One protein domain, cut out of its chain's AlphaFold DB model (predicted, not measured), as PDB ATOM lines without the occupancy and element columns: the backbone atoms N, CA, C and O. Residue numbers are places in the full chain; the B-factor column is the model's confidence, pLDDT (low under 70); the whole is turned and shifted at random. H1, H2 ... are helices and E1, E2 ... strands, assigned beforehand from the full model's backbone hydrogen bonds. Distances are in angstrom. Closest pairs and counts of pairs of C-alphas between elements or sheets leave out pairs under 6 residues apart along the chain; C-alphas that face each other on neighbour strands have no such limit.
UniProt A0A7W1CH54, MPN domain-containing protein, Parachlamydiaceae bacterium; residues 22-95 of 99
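AT A GLANCE: This is residues 22 to 95 of the 99 residues of the protein "MPN domain-containing protein" of Parachlamydiaceae bacterium (UniProt A0A7W1CH54). A small sheet of three strands, E3, E4 and E5, has one long helix, H1, over a face of it, and the hairpin E1 and E2 reaches away from this body as an arm that makes much of the length. The stretch before E1 folds back to the sheet, where residues 22 to 23 pair with residues 43 to 44 of E3. The printed part has 74 residues, with one named helix and five named strands in the order E1, E2, E3, H1, E4, E5; the class is mixed, helices and strands. The three-stranded sheet has the order E3, E4, E5 and is mixed, while E1 and E2 form an antiparallel sheet of two. The whole is loose, with a radius of gyration of the C-alphas of 14.7 A, and elongated, spanning 47 by 30 by 20 A.

IN THESE COORDINATES: E1, residues 27 to 30, begins at C-alpha 27 at (42.329, 21.702, 191.126). E2 is residues 36 to 39, and E3, residues 42 to 47, is 16.4 A long. H1, residues 57 to 73, measures 24.6 A from C-alpha 57 at (15.181, 15.552, 203.239) to C-alpha 73. E4, residues 77 to 83, is 17.3 A long. E5, residues 88 to 90, ends at C-alpha 90 at (27.296, 10.460, 196.678).

HOW THE PARTS SIT: E4 is the inner strand of its sheet. E3 and E4 are parallel at 14 degrees, with N 78 and O 42 2.8 A apart, within hydrogen-bond range. E4 and E5 form a hairpin, antiparallel at 158 degrees, with N 82 and O 89 within hydrogen-bond range at 2.9 A. H1 is on this sheet at a height over the sheet of 9.4 A. It lies over E3 and E4 and runs along the strands, at 19 degrees to E4 on the local plane. The closest C-alphas of H1 and E4 are those of Val 67 and Ile 77, 5.9 A apart. E3, H1 and E4 make a strand-helix-strand unit, two parallel neighbour strands with a helix between them along the chain, and its crossover is right-handed. In H1 every O i to N i+4 pair is within hydrogen-bond range. E2 runs on into E3 across a break of 2 residues, at 52 degrees. E1 and E2 form a hairpin, antiparallel at 150 degrees, with N 39 and O 27 within hydrogen-bond range at 3.0 A. Both E1 and E2 are apart from H1, E4 and E5.

THE WHOLE: The two C-alphas farthest apart are those of Gly 33 and Ser 50, at 47.7 A. The printed part has no cut, and no link is long. The mean pLDDT of the printed part is 80.9, and residues 22 to 39 are under 70.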
ATOM      1  N   ALA A  22      31.932  22.669 202.975       58.03
ATOM      2  CA  ALA A  22      32.348  22.726 201.583       58.03
ATOM      3  C   ALA A  22      33.877  22.643 201.487       58.03
ATOM      4  O   ALA A  22      34.600  23.476 202.039       58.03
ATOM      5  N   LEU A  23      34.381  21.639 200.777       61.12
ATOM      6  CA  LEU A  23      35.795  21.511 200.450       61.12
ATOM      7  C   LEU A  23      36.063  22.223 199.122       61.12
ATOM      8  O   LEU A  23      35.453  21.888 198.107       61.12
ATOM      9  N   VAL A  24      37.001  23.176 199.136       56.84
ATOM     10  CA  VAL A  24      37.571  23.810 197.935       56.84
ATOM     11  C   VAL A  24      38.917  23.135 197.642       56.84
ATOM     12  O   VAL A  24      39.944  23.564 198.178       56.84
ATOM     13  N   PRO A  25      38.980  22.056 196.848       55.09
ATOM     14  CA  PRO A  25      40.267  21.565 196.387       55.09
ATOM     15  C   PRO A  25      40.849  22.564 195.369       55.09
ATOM     16  O   PRO A  25      40.161  22.927 194.414       55.09
ATOM     17  N   PRO A  26      42.116  23.003 195.498       54.06
ATOM     18  CA  PRO A  26      42.791  23.656 194.387       54.06
ATOM     19  C   PRO A  26      43.001  22.612 193.287       54.06
ATOM     20  O   PRO A  26      43.891  21.765 193.382       54.06
ATOM     21  N   VAL A  27      42.176  22.640 192.241       54.97
ATOM     22  CA  VAL A  27      42.329  21.702 191.126       54.97
ATOM     23  C   VAL A  27      43.276  22.292 190.109       54.97
ATOM     24  O   VAL A  27      42.912  23.139 189.295       54.97
ATOM     25  N   ARG A  28      44.525  21.831 190.181       53.09
ATOM     26  CA  ARG A  28      45.535  22.077 189.155       53.09
ATOM     27  C   ARG A  28      45.470  20.962 188.128       53.09
ATOM     28  O   ARG A  28      45.838  19.826 188.425       53.09
ATOM     29  N   PHE A  29      45.024  21.287 186.920       48.09
ATOM     30  CA  PHE A  29      45.086  20.352 185.803       48.09
ATOM     31  C   PHE A  29      46.388  20.580 185.027       48.09
ATOM     32  O   PHE A  29      46.604  21.651 184.463       48.09
ATOM     33  N   GLY A  30      47.276  19.582 185.023       50.16
ATOM     34  CA  GLY A  30      48.508  19.606 184.235       50.16
ATOM     35  C   GLY A  30      48.256  19.104 182.813       50.16
ATOM     36  O   GLY A  30      48.270  17.897 182.576       50.16
ATOM     37  N   GLY A  31      48.016  20.012 181.865       51.78
ATOM     38  CA  GLY A  31      48.004  19.691 180.434       51.78
ATOM     39  C   GLY A  31      49.424  19.546 179.867       51.78
ATOM     40  O   GLY A  31      50.363  20.180 180.353       51.78
ATOM     41  N   ARG A  32      49.607  18.730 178.813       50.66
ATOM     42  CA  ARG A  32      50.861  18.713 178.029       50.66
ATOM     43  C   ARG A  32      51.033  20.083 177.369       50.66
ATOM     44  O   ARG A  32      50.363  20.368 176.386       50.66
ATOM     45  N   GLY A  33      51.889  20.918 177.947       55.84
ATOM     46  CA  GLY A  33      52.090  22.308 177.527       55.84
ATOM     47  C   GLY A  33      52.635  23.224 178.627       55.84
ATOM     48  O   GLY A  33      53.087  24.316 178.323       55.84
ATOM     49  N   GLY A  34      52.641  22.785 179.894       55.66
ATOM     50  CA  GLY A  34      53.184  23.575 181.011       55.66
ATOM     51  C   GLY A  34      52.219  24.626 181.572       55.66
ATOM     52  O   GLY A  34      52.522  25.259 182.579       55.66
ATOM     53  N   GLU A  35      51.032  24.772 180.984       52.06
ATOM     54  CA  GLU A  35      50.029  25.740 181.424       52.06
ATOM     55  C   GLU A  35      49.126  25.136 182.504       52.06
ATOM     56  O   GLU A  35      48.363  24.195 182.266       52.06
ATOM     57  N   SER A  36      49.233  25.671 183.720       53.34
ATOM     58  CA  SER A  36      48.395  25.276 184.852       53.34
ATOM     59  C   SER A  36      47.106  26.089 184.845       53.34
ATOM     60  O   SER A  36      47.101  27.249 185.250       53.34
ATOM     61  N   HIS A  37      46.000  25.473 184.436       50.62
ATOM     62  CA  HIS A  37      44.677  26.052 184.646       50.62
ATOM     63  C   HIS A  37      44.174  25.646 186.034       50.62
ATOM     64  O   HIS A  37      44.194  24.466 186.397       50.62
ATOM     65  N   SER A  38      43.769  26.642 186.823       56.22
ATOM     66  CA  SER A  38      43.158  26.428 188.135       56.22
ATOM     67  C   SER A  38      41.648  26.410 187.957       56.22
ATOM     68  O   SER A  38      41.063  27.421 187.576       56.22
ATOM     69  N   TYR A  39      41.025  25.268 188.220       60.00
ATOM     70  CA  TYR A  39      39.572  25.165 188.283       60.00
ATOM     71  C   TYR A  39      39.134  25.308 189.740       60.00
ATOM     72  O   TYR A  39      39.698  24.664 190.625       60.00
ATOM     73  N   LEU A  40      38.135  26.158 189.985       76.06
ATOM     74  CA  LEU A  40      37.505  26.306 191.293       76.06
ATOM     75  C   LEU A  40      36.160  25.589 191.269       76.06
ATOM     76  O   LEU A  40      35.311  25.885 190.433       76.06
ATOM     77  N   TYR A  41      35.983  24.634 192.173       80.69
ATOM     78  CA  TYR A  41      34.710  23.971 192.420       80.69
ATOM     79  C   TYR A  41      34.625  23.547 193.885       80.69
ATOM     80  O   TYR A  41      35.635  23.510 194.591       80.69
ATOM     81  N   LEU A  42      33.416  23.218 194.330       84.12
ATOM     82  CA  LEU A  42      33.144  22.746 195.683       84.12
ATOM     83  C   LEU A  42      32.697  21.289 195.680       84.12
ATOM     84  O   LEU A  42      31.987  20.843 194.780       84.12
ATOM     85  N   VAL A  43      33.082  20.559 196.720       87.44
ATOM     86  CA  VAL A  43      32.458  19.285 197.096       87.44
ATOM     87  C   VAL A  43      31.949  19.436 198.516       87.44
ATOM     88  O   VAL A  43      32.713  19.804 199.409       87.44
ATOM     89  N   LEU A  44      30.662  19.188 198.714       87.44
ATOM     90  CA  LEU A  44      30.055  19.208 200.036       87.44
ATOM     91  C   LEU A  44      30.301  17.871 200.720       87.44
ATOM     92  O   LEU A  44      30.219  16.817 200.087       87.44
ATOM     93  N   VAL A  45      30.598  17.917 202.010       87.25
ATOM     94  CA  VAL A  45      30.723  16.723 202.834       87.25
ATOM     95  C   VAL A  45      29.936  16.922 204.115       87.25
ATOM     96  O   VAL A  45      30.136  17.901 204.834       87.25
ATOM     97  N   HIS A  46      29.084  15.953 204.414       84.75
ATOM     98  CA  HIS A  46      28.313  15.878 205.640       84.75
ATOM     99  C   HIS A  46      28.560  14.525 206.315       84.75
ATOM    100  O   HIS A  46      28.766  13.511 205.651       84.75
ATOM    101  N   ASN A  47      28.599  14.502 207.645       85.12
ATOM    102  CA  ASN A  47      28.852  13.293 208.422       85.12
ATOM    103  C   ASN A  47      27.603  12.949 209.230       85.12
ATOM    104  O   ASN A  47      27.200  13.760 210.060       85.12
ATOM    105  N   HIS A  48      27.056  11.748 209.041       87.38
ATOM    106  CA  HIS A  48      25.964  11.196 209.838       87.38
ATOM    107  C   HIS A  48      26.535  10.484 211.068       87.38
ATOM    108  O   HIS A  48      27.044   9.365 210.947       87.38
ATOM    109  N   PRO A  49      26.431  11.062 212.285       85.06
ATOM    110  CA  PRO A  49      26.960  10.428 213.494       85.06
ATOM    111  C   PRO A  49      26.243   9.117 213.838       85.06
ATOM    112  O   PRO A  49      26.785   8.300 214.577       85.06
ATOM    113  N   SER A  50      25.036   8.914 213.297       86.88
ATOM    114  CA  SER A  50      24.283   7.658 213.376       86.88
ATOM    115  C   SER A  50      24.985   6.492 212.672       86.88
ATOM    116  O   SER A  50      24.703   5.338 212.982       86.88
ATOM    117  N   GLY A  51      25.885   6.780 211.727       85.81
ATOM    118  CA  GLY A  51      26.575   5.792 210.907       85.81
ATOM    119  C   GLY A  51      25.815   5.358 209.649       85.81
ATOM    120  O   GLY A  51      26.404   4.661 208.829       85.81
ATOM    121  N   ASP A  52      24.562   5.775 209.456       90.06
ATOM    122  CA  ASP A  52      23.796   5.506 208.231       90.06
ATOM    123  C   ASP A  52      23.980   6.661 207.232       90.06
ATOM    124  O   ASP A  52      23.513   7.759 207.521       90.06
ATOM    125  N   PRO A  53      24.619   6.459 206.062       92.00
ATOM    126  CA  PRO A  53      24.838   7.515 205.072       92.00
ATOM    127  C   PRO A  53      23.596   7.828 204.212       92.00
ATOM    128  O   PRO A  53      23.709   8.487 203.175       92.00
ATOM    129  N   THR A  54      22.413   7.316 204.562       93.94
ATOM    130  CA  THR A  54      21.177   7.597 203.827       93.94
ATOM    131  C   THR A  54      20.814   9.085 203.926       93.94
ATOM    132  O   THR A  54      20.591   9.558 205.035       93.94
ATOM    133  N   PRO A  55      20.710   9.819 202.799       92.88
ATOM    134  CA  PRO A  55      20.348  11.234 202.801       92.88
ATOM    135  C   PRO A  55      18.971  11.480 203.409       92.88
ATOM    136  O   PRO A  55      17.995  10.819 203.036       92.88
ATOM    137  N   SER A  56      18.903  12.481 204.279       92.00
ATOM    138  CA  SER A  56      17.670  13.075 204.790       92.00
ATOM    139  C   SER A  56      17.049  14.041 203.774       92.00
ATOM    140  O   SER A  56      17.630  14.352 202.731       92.00
ATOM    141  N   LYS A  57      15.837  14.526 204.065       93.38
ATOM    142  CA  LYS A  57      15.181  15.552 203.239       93.38
ATOM    143  C   LYS A  57      15.939  16.878 203.330       93.38
ATOM    144  O   LYS A  57      16.124  17.550 202.318       93.38
ATOM    145  N   GLU A  58      16.417  17.194 204.524       89.44
ATOM    146  CA  GLU A  58      17.209  18.373 204.847       89.44
ATOM    147  C   GLU A  58      18.521  18.395 204.046       89.44
ATOM    148  O   GLU A  58      18.884  19.441 203.508       89.44
ATOM    149  N   ASP A  59      19.181  17.244 203.861       90.19
ATOM    150  CA  ASP A  59      20.388  17.147 203.026       90.19
ATOM    151  C   ASP A  59      20.123  17.584 201.581       90.19
ATOM    152  O   ASP A  59      20.912  18.333 200.997       90.19
ATOM    153  N   TYR A  60      19.005  17.146 200.991       93.81
ATOM    154  CA  TYR A  60      18.633  17.537 199.628       93.81
ATOM    155  C   TYR A  60      18.320  19.033 199.530       93.81
ATOM    156  O   TYR A  60      18.800  19.688 198.604       93.81
ATOM    157  N   GLU A  61      17.569  19.579 200.488       92.56
ATOM    158  CA  GLU A  61      17.205  21.003 200.529       92.56
ATOM    159  C   GLU A  61      18.446  21.897 200.655       92.56
ATOM    160  O   GLU A  61      18.600  22.874 199.915       92.56
ATOM    161  N   VAL A  62      19.378  21.526 201.538       89.25
ATOM    162  CA  VAL A  62      20.660  22.222 201.701       89.25
ATOM    163  C   VAL A  62      21.497  22.122 200.426       89.25
ATOM    164  O   VAL A  62      22.061  23.125 199.980       89.25
ATOM    165  N   THR A  63      21.553  20.942 199.800       92.00
ATOM    166  CA  THR A  63      22.277  20.754 198.531       92.00
ATOM    167  C   THR A  63      21.719  21.664 197.444       92.00
ATOM    168  O   THR A  63      22.485  22.339 196.761       92.00
ATOM    169  N   GLU A  64      20.396  21.724 197.296       94.44
ATOM    170  CA  GLU A  64      19.737  22.549 196.285       94.44
ATOM    171  C   GLU A  64      20.018  24.044 196.502       94.44
ATOM    172  O   GLU A  64      20.340  24.767 195.554       94.44
ATOM    173  N   LEU A  65      19.955  24.511 197.754       91.94
ATOM    174  CA  LEU A  65      20.276  25.893 198.108       91.94
ATOM    175  C   LEU A  65      21.729  26.240 197.762       91.94
ATOM    176  O   LEU A  65      22.001  27.290 197.176       91.94
ATOM    177  N   LEU A  66      22.662  25.350 198.100       88.94
ATOM    178  CA  LEU A  66      24.084  25.563 197.856       88.94
ATOM    179  C   LEU A  66      24.425  25.497 196.366       88.94
ATOM    180  O   LEU A  66      25.237  26.296 195.906       88.94
ATOM    181  N   VAL A  67      23.785  24.617 195.591       91.69
ATOM    182  CA  VAL A  67      23.937  24.577 194.125       91.69
ATOM    183  C   VAL A  67      23.506  25.911 193.517       91.69
ATOM    184  O   VAL A  67      24.275  26.512 192.766       91.69
ATOM    185  N   LYS A  68      22.338  26.439 193.913       91.75
ATOM    186  CA  LYS A  68      21.859  27.760 193.469       91.75
ATOM    187  C   LYS A  68      22.842  28.877 193.835       91.75
ATOM    188  O   LYS A  68      23.159  29.717 192.993       91.75
ATOM    189  N   ALA A  69      23.370  28.867 195.059       88.19
ATOM    190  CA  ALA A  69      24.381  29.832 195.488       88.19
ATOM    191  C   ALA A  69      25.687  29.701 194.681       88.19
ATOM    192  O   ALA A  69      26.280  30.707 194.290       88.19
ATOM    193  N   GLY A  70      26.116  28.474 194.379       86.12
ATOM    194  CA  GLY A  70      27.292  28.186 193.559       86.12
ATOM    195  C   GLY A  70      27.180  28.756 192.146       86.12
ATOM    196  O   GLY A  70      28.135  29.359 191.653       86.12
ATOM    197  N   VAL A  71      25.996  28.670 191.530       87.50
ATOM    198  CA  VAL A  71      25.708  29.302 190.229       87.50
ATOM    199  C   VAL A  71      25.883  30.820 190.306       87.50
ATOM    200  O   VAL A  71      26.567  31.399 189.464       87.50
ATOM    201  N   MET A  72      25.345  31.469 191.346       87.94
ATOM    202  CA  MET A  72      25.486  32.920 191.536       87.94
ATOM    203  C   MET A  72      26.945  33.351 191.730       87.94
ATOM    204  O   MET A  72      27.347  34.413 191.260       87.94
ATOM    205  N   MET A  73      27.746  32.523 192.402       83.94
ATOM    206  CA  MET A  73      29.163  32.790 192.662       83.94
ATOM    207  C   MET A  73      30.090  32.341 191.524       83.94
ATOM    208  O   MET A  73      31.294  32.562 191.612       83.94
ATOM    209  N   SER A  74      29.563  31.716 190.463       86.38
ATOM    210  CA  SER A  74      30.364  31.042 189.425       86.38
ATOM    211  C   SER A  74      31.335  29.989 189.988       86.38
ATOM    212  O   SER A  74      32.411  29.762 189.436       86.38
ATOM    213  N   ILE A  75      30.954  29.331 191.089       84.56
ATOM    214  CA  ILE A  75      31.702  28.237 191.716       84.56
ATOM    215  C   ILE A  75      30.801  26.993 191.708       84.56
ATOM    216  O   ILE A  75      29.933  26.860 192.574       84.56
ATOM    217  N   PRO A  76      30.969  26.072 190.745       85.25
ATOM    218  CA  PRO A  76      30.113  24.896 190.643       85.25
ATOM    219  C   PRO A  76      30.318  23.951 191.831       85.25
ATOM    220  O   PRO A  76      31.448  23.703 192.260       85.25
ATOM    221  N   ILE A  77      29.225  23.363 192.318       88.25
ATOM    222  CA  ILE A  77      29.266  22.249 193.269       88.25
ATOM    223  C   ILE A  77      29.271  20.949 192.472       88.25
ATOM    224  O   ILE A  77      28.384  20.714 191.658       88.25
ATOM    225  N   GLN A  78      30.285  20.113 192.671       90.31
ATOM    226  CA  GLN A  78      30.448  18.872 191.913       90.31
ATOM    227  C   GLN A  78      29.707  17.693 192.533       90.31
ATOM    228  O   GLN A  78      29.226  16.834 191.791       90.31
ATOM    229  N   ASP A  79      29.654  17.629 193.863       92.06
ATOM    230  CA  ASP A  79      29.008  16.538 194.586       92.06
ATOM    231  C   ASP A  79      28.689  16.936 196.034       92.06
ATOM    232  O   ASP A  79      29.260  17.893 196.567       92.06
ATOM    233  N   HIS A  80      27.819  16.152 196.667       91.00
ATOM    234  CA  HIS A  80      27.594  16.143 198.105       91.00
ATOM    235  C   HIS A  80      27.737  14.709 198.619       91.00
ATOM    236  O   HIS A  80      26.959  13.821 198.263       91.00
ATOM    237  N   LEU A  81      28.776  14.489 199.424       91.38
ATOM    238  CA  LEU A  81      29.102  13.209 200.033       91.38
ATOM    239  C   LEU A  81      28.565  13.153 201.463       91.38
ATOM    240  O   LEU A  81      28.966  13.951 202.308       91.38
ATOM    241  N   ILE A  82      27.714  12.173 201.734       91.94
ATOM    242  CA  ILE A  82      27.203  11.881 203.073       91.94
ATOM    243  C   ILE A  82      27.959  10.670 203.600       91.94
ATOM    244  O   ILE A  82      27.913   9.594 203.002       91.94
ATOM    245  N   ILE A  83      28.700  10.860 204.684       89.88
ATOM    246  CA  ILE A  83      29.586   9.857 205.270       89.88
ATOM    247  C   ILE A  83      28.889   9.195 206.460       89.88
ATOM    248  O   ILE A  83      28.370   9.885 207.334       89.88
ATOM    249  N   GLY A  84      28.905   7.865 206.490       89.25
ATOM    250  CA  GLY A  84      28.443   7.032 207.599       89.25
ATOM    251  C   GLY A  84      29.574   6.152 208.147       89.25
ATOM    252  O   GLY A  84      30.760   6.433 207.959       89.25
ATOM    253  N   ASN A  85      29.222   5.053 208.815       89.56
ATOM    254  CA  ASN A  85      30.196   4.080 209.306       89.56
ATOM    255  C   ASN A  85      30.736   3.254 208.139       89.56
ATOM    256  O   ASN A  85      29.980   2.526 207.496       89.56
ATOM    257  N   GLU A  86      32.038   3.394 207.869       87.88
ATOM    258  CA  GLU A  86      32.776   2.662 206.820       87.88
ATOM    259  C   GLU A  86      32.136   2.743 205.418       87.88
ATOM    260  O   GLU A  86      32.448   1.959 204.524       87.88
ATOM    261  N   SER A  87      31.236   3.704 205.211       89.31
ATOM    262  CA  SER A  87      30.406   3.828 204.020       89.31
ATOM    263  C   SER A  87      30.093   5.293 203.734       89.31
ATOM    264  O   SER A  87      30.232   6.166 204.593       89.31
ATOM    265  N   TYR A  88      29.696   5.572 202.495       92.69
ATOM    266  CA  TYR A  88      29.269   6.899 202.077       92.69
ATOM    267  C   TYR A  88      28.245   6.813 200.946       92.69
ATOM    268  O   TYR A  88      28.157   5.809 200.236       92.69
ATOM    269  N   VAL A  89      27.503   7.898 200.748       93.62
ATOM    270  CA  VAL A  89      26.614   8.109 199.607       93.62
ATOM    271  C   VAL A  89      27.027   9.387 198.889       93.62
ATOM    272  O   VAL A  89      27.174  10.434 199.509       93.62
ATOM    273  N   SER A  90      27.191   9.301 197.569       92.56
ATOM    274  CA  SER A  90      27.296  10.460 196.678       92.56
ATOM    275  C   SER A  90      25.912  10.796 196.134       92.56
ATOM    276  O   SER A  90      25.269   9.951 195.498       92.56
ATOM    277  N   LEU A  91      25.444  12.026 196.359       95.00
ATOM    278  CA  LEU A  91      24.177  12.480 195.782       95.00
ATOM    279  C   LEU A  91      24.240  12.505 194.252       95.00
ATOM    280  O   LEU A  91      23.258  12.152 193.593       95.00
ATOM    281  N   ARG A  92      25.405  12.815 193.670       94.25
ATOM    282  CA  ARG A  92      25.610  12.757 192.217       94.25
ATOM    283  C   ARG A  92      25.443  11.343 191.671       94.25
ATOM    284  O   ARG A  92      24.768  11.156 190.662       94.25
ATOM    285  N   GLN A  93      26.012  10.338 192.340       93.75
ATOM    286  CA  GLN A  93      25.851   8.933 191.946       93.75
ATOM    287  C   GLN A  93      24.415   8.432 192.135       93.75
ATOM    288  O   GLN A  93      23.970   7.581 191.366       93.75
ATOM    289  N   LYS A  94      23.671   8.979 193.107       92.81
ATOM    290  CA  LYS A  94      22.235   8.712 193.281       92.81
ATOM    291  C   LYS A  94      21.333   9.399 192.246       92.81
ATOM    292  O   LYS A  94      20.137   9.129 192.239       92.81
ATOM    293  N   GLY A  95      21.882  10.238 191.366       93.31
ATOM    294  CA  GLY A  95      21.135  10.905 190.297       93.31
ATOM    295  C   GLY A  95      20.595  12.291 190.656       93.31
ATOM    296  O   GLY A  95      19.738  12.802 189.939       93.31
TER     297      GLY A  95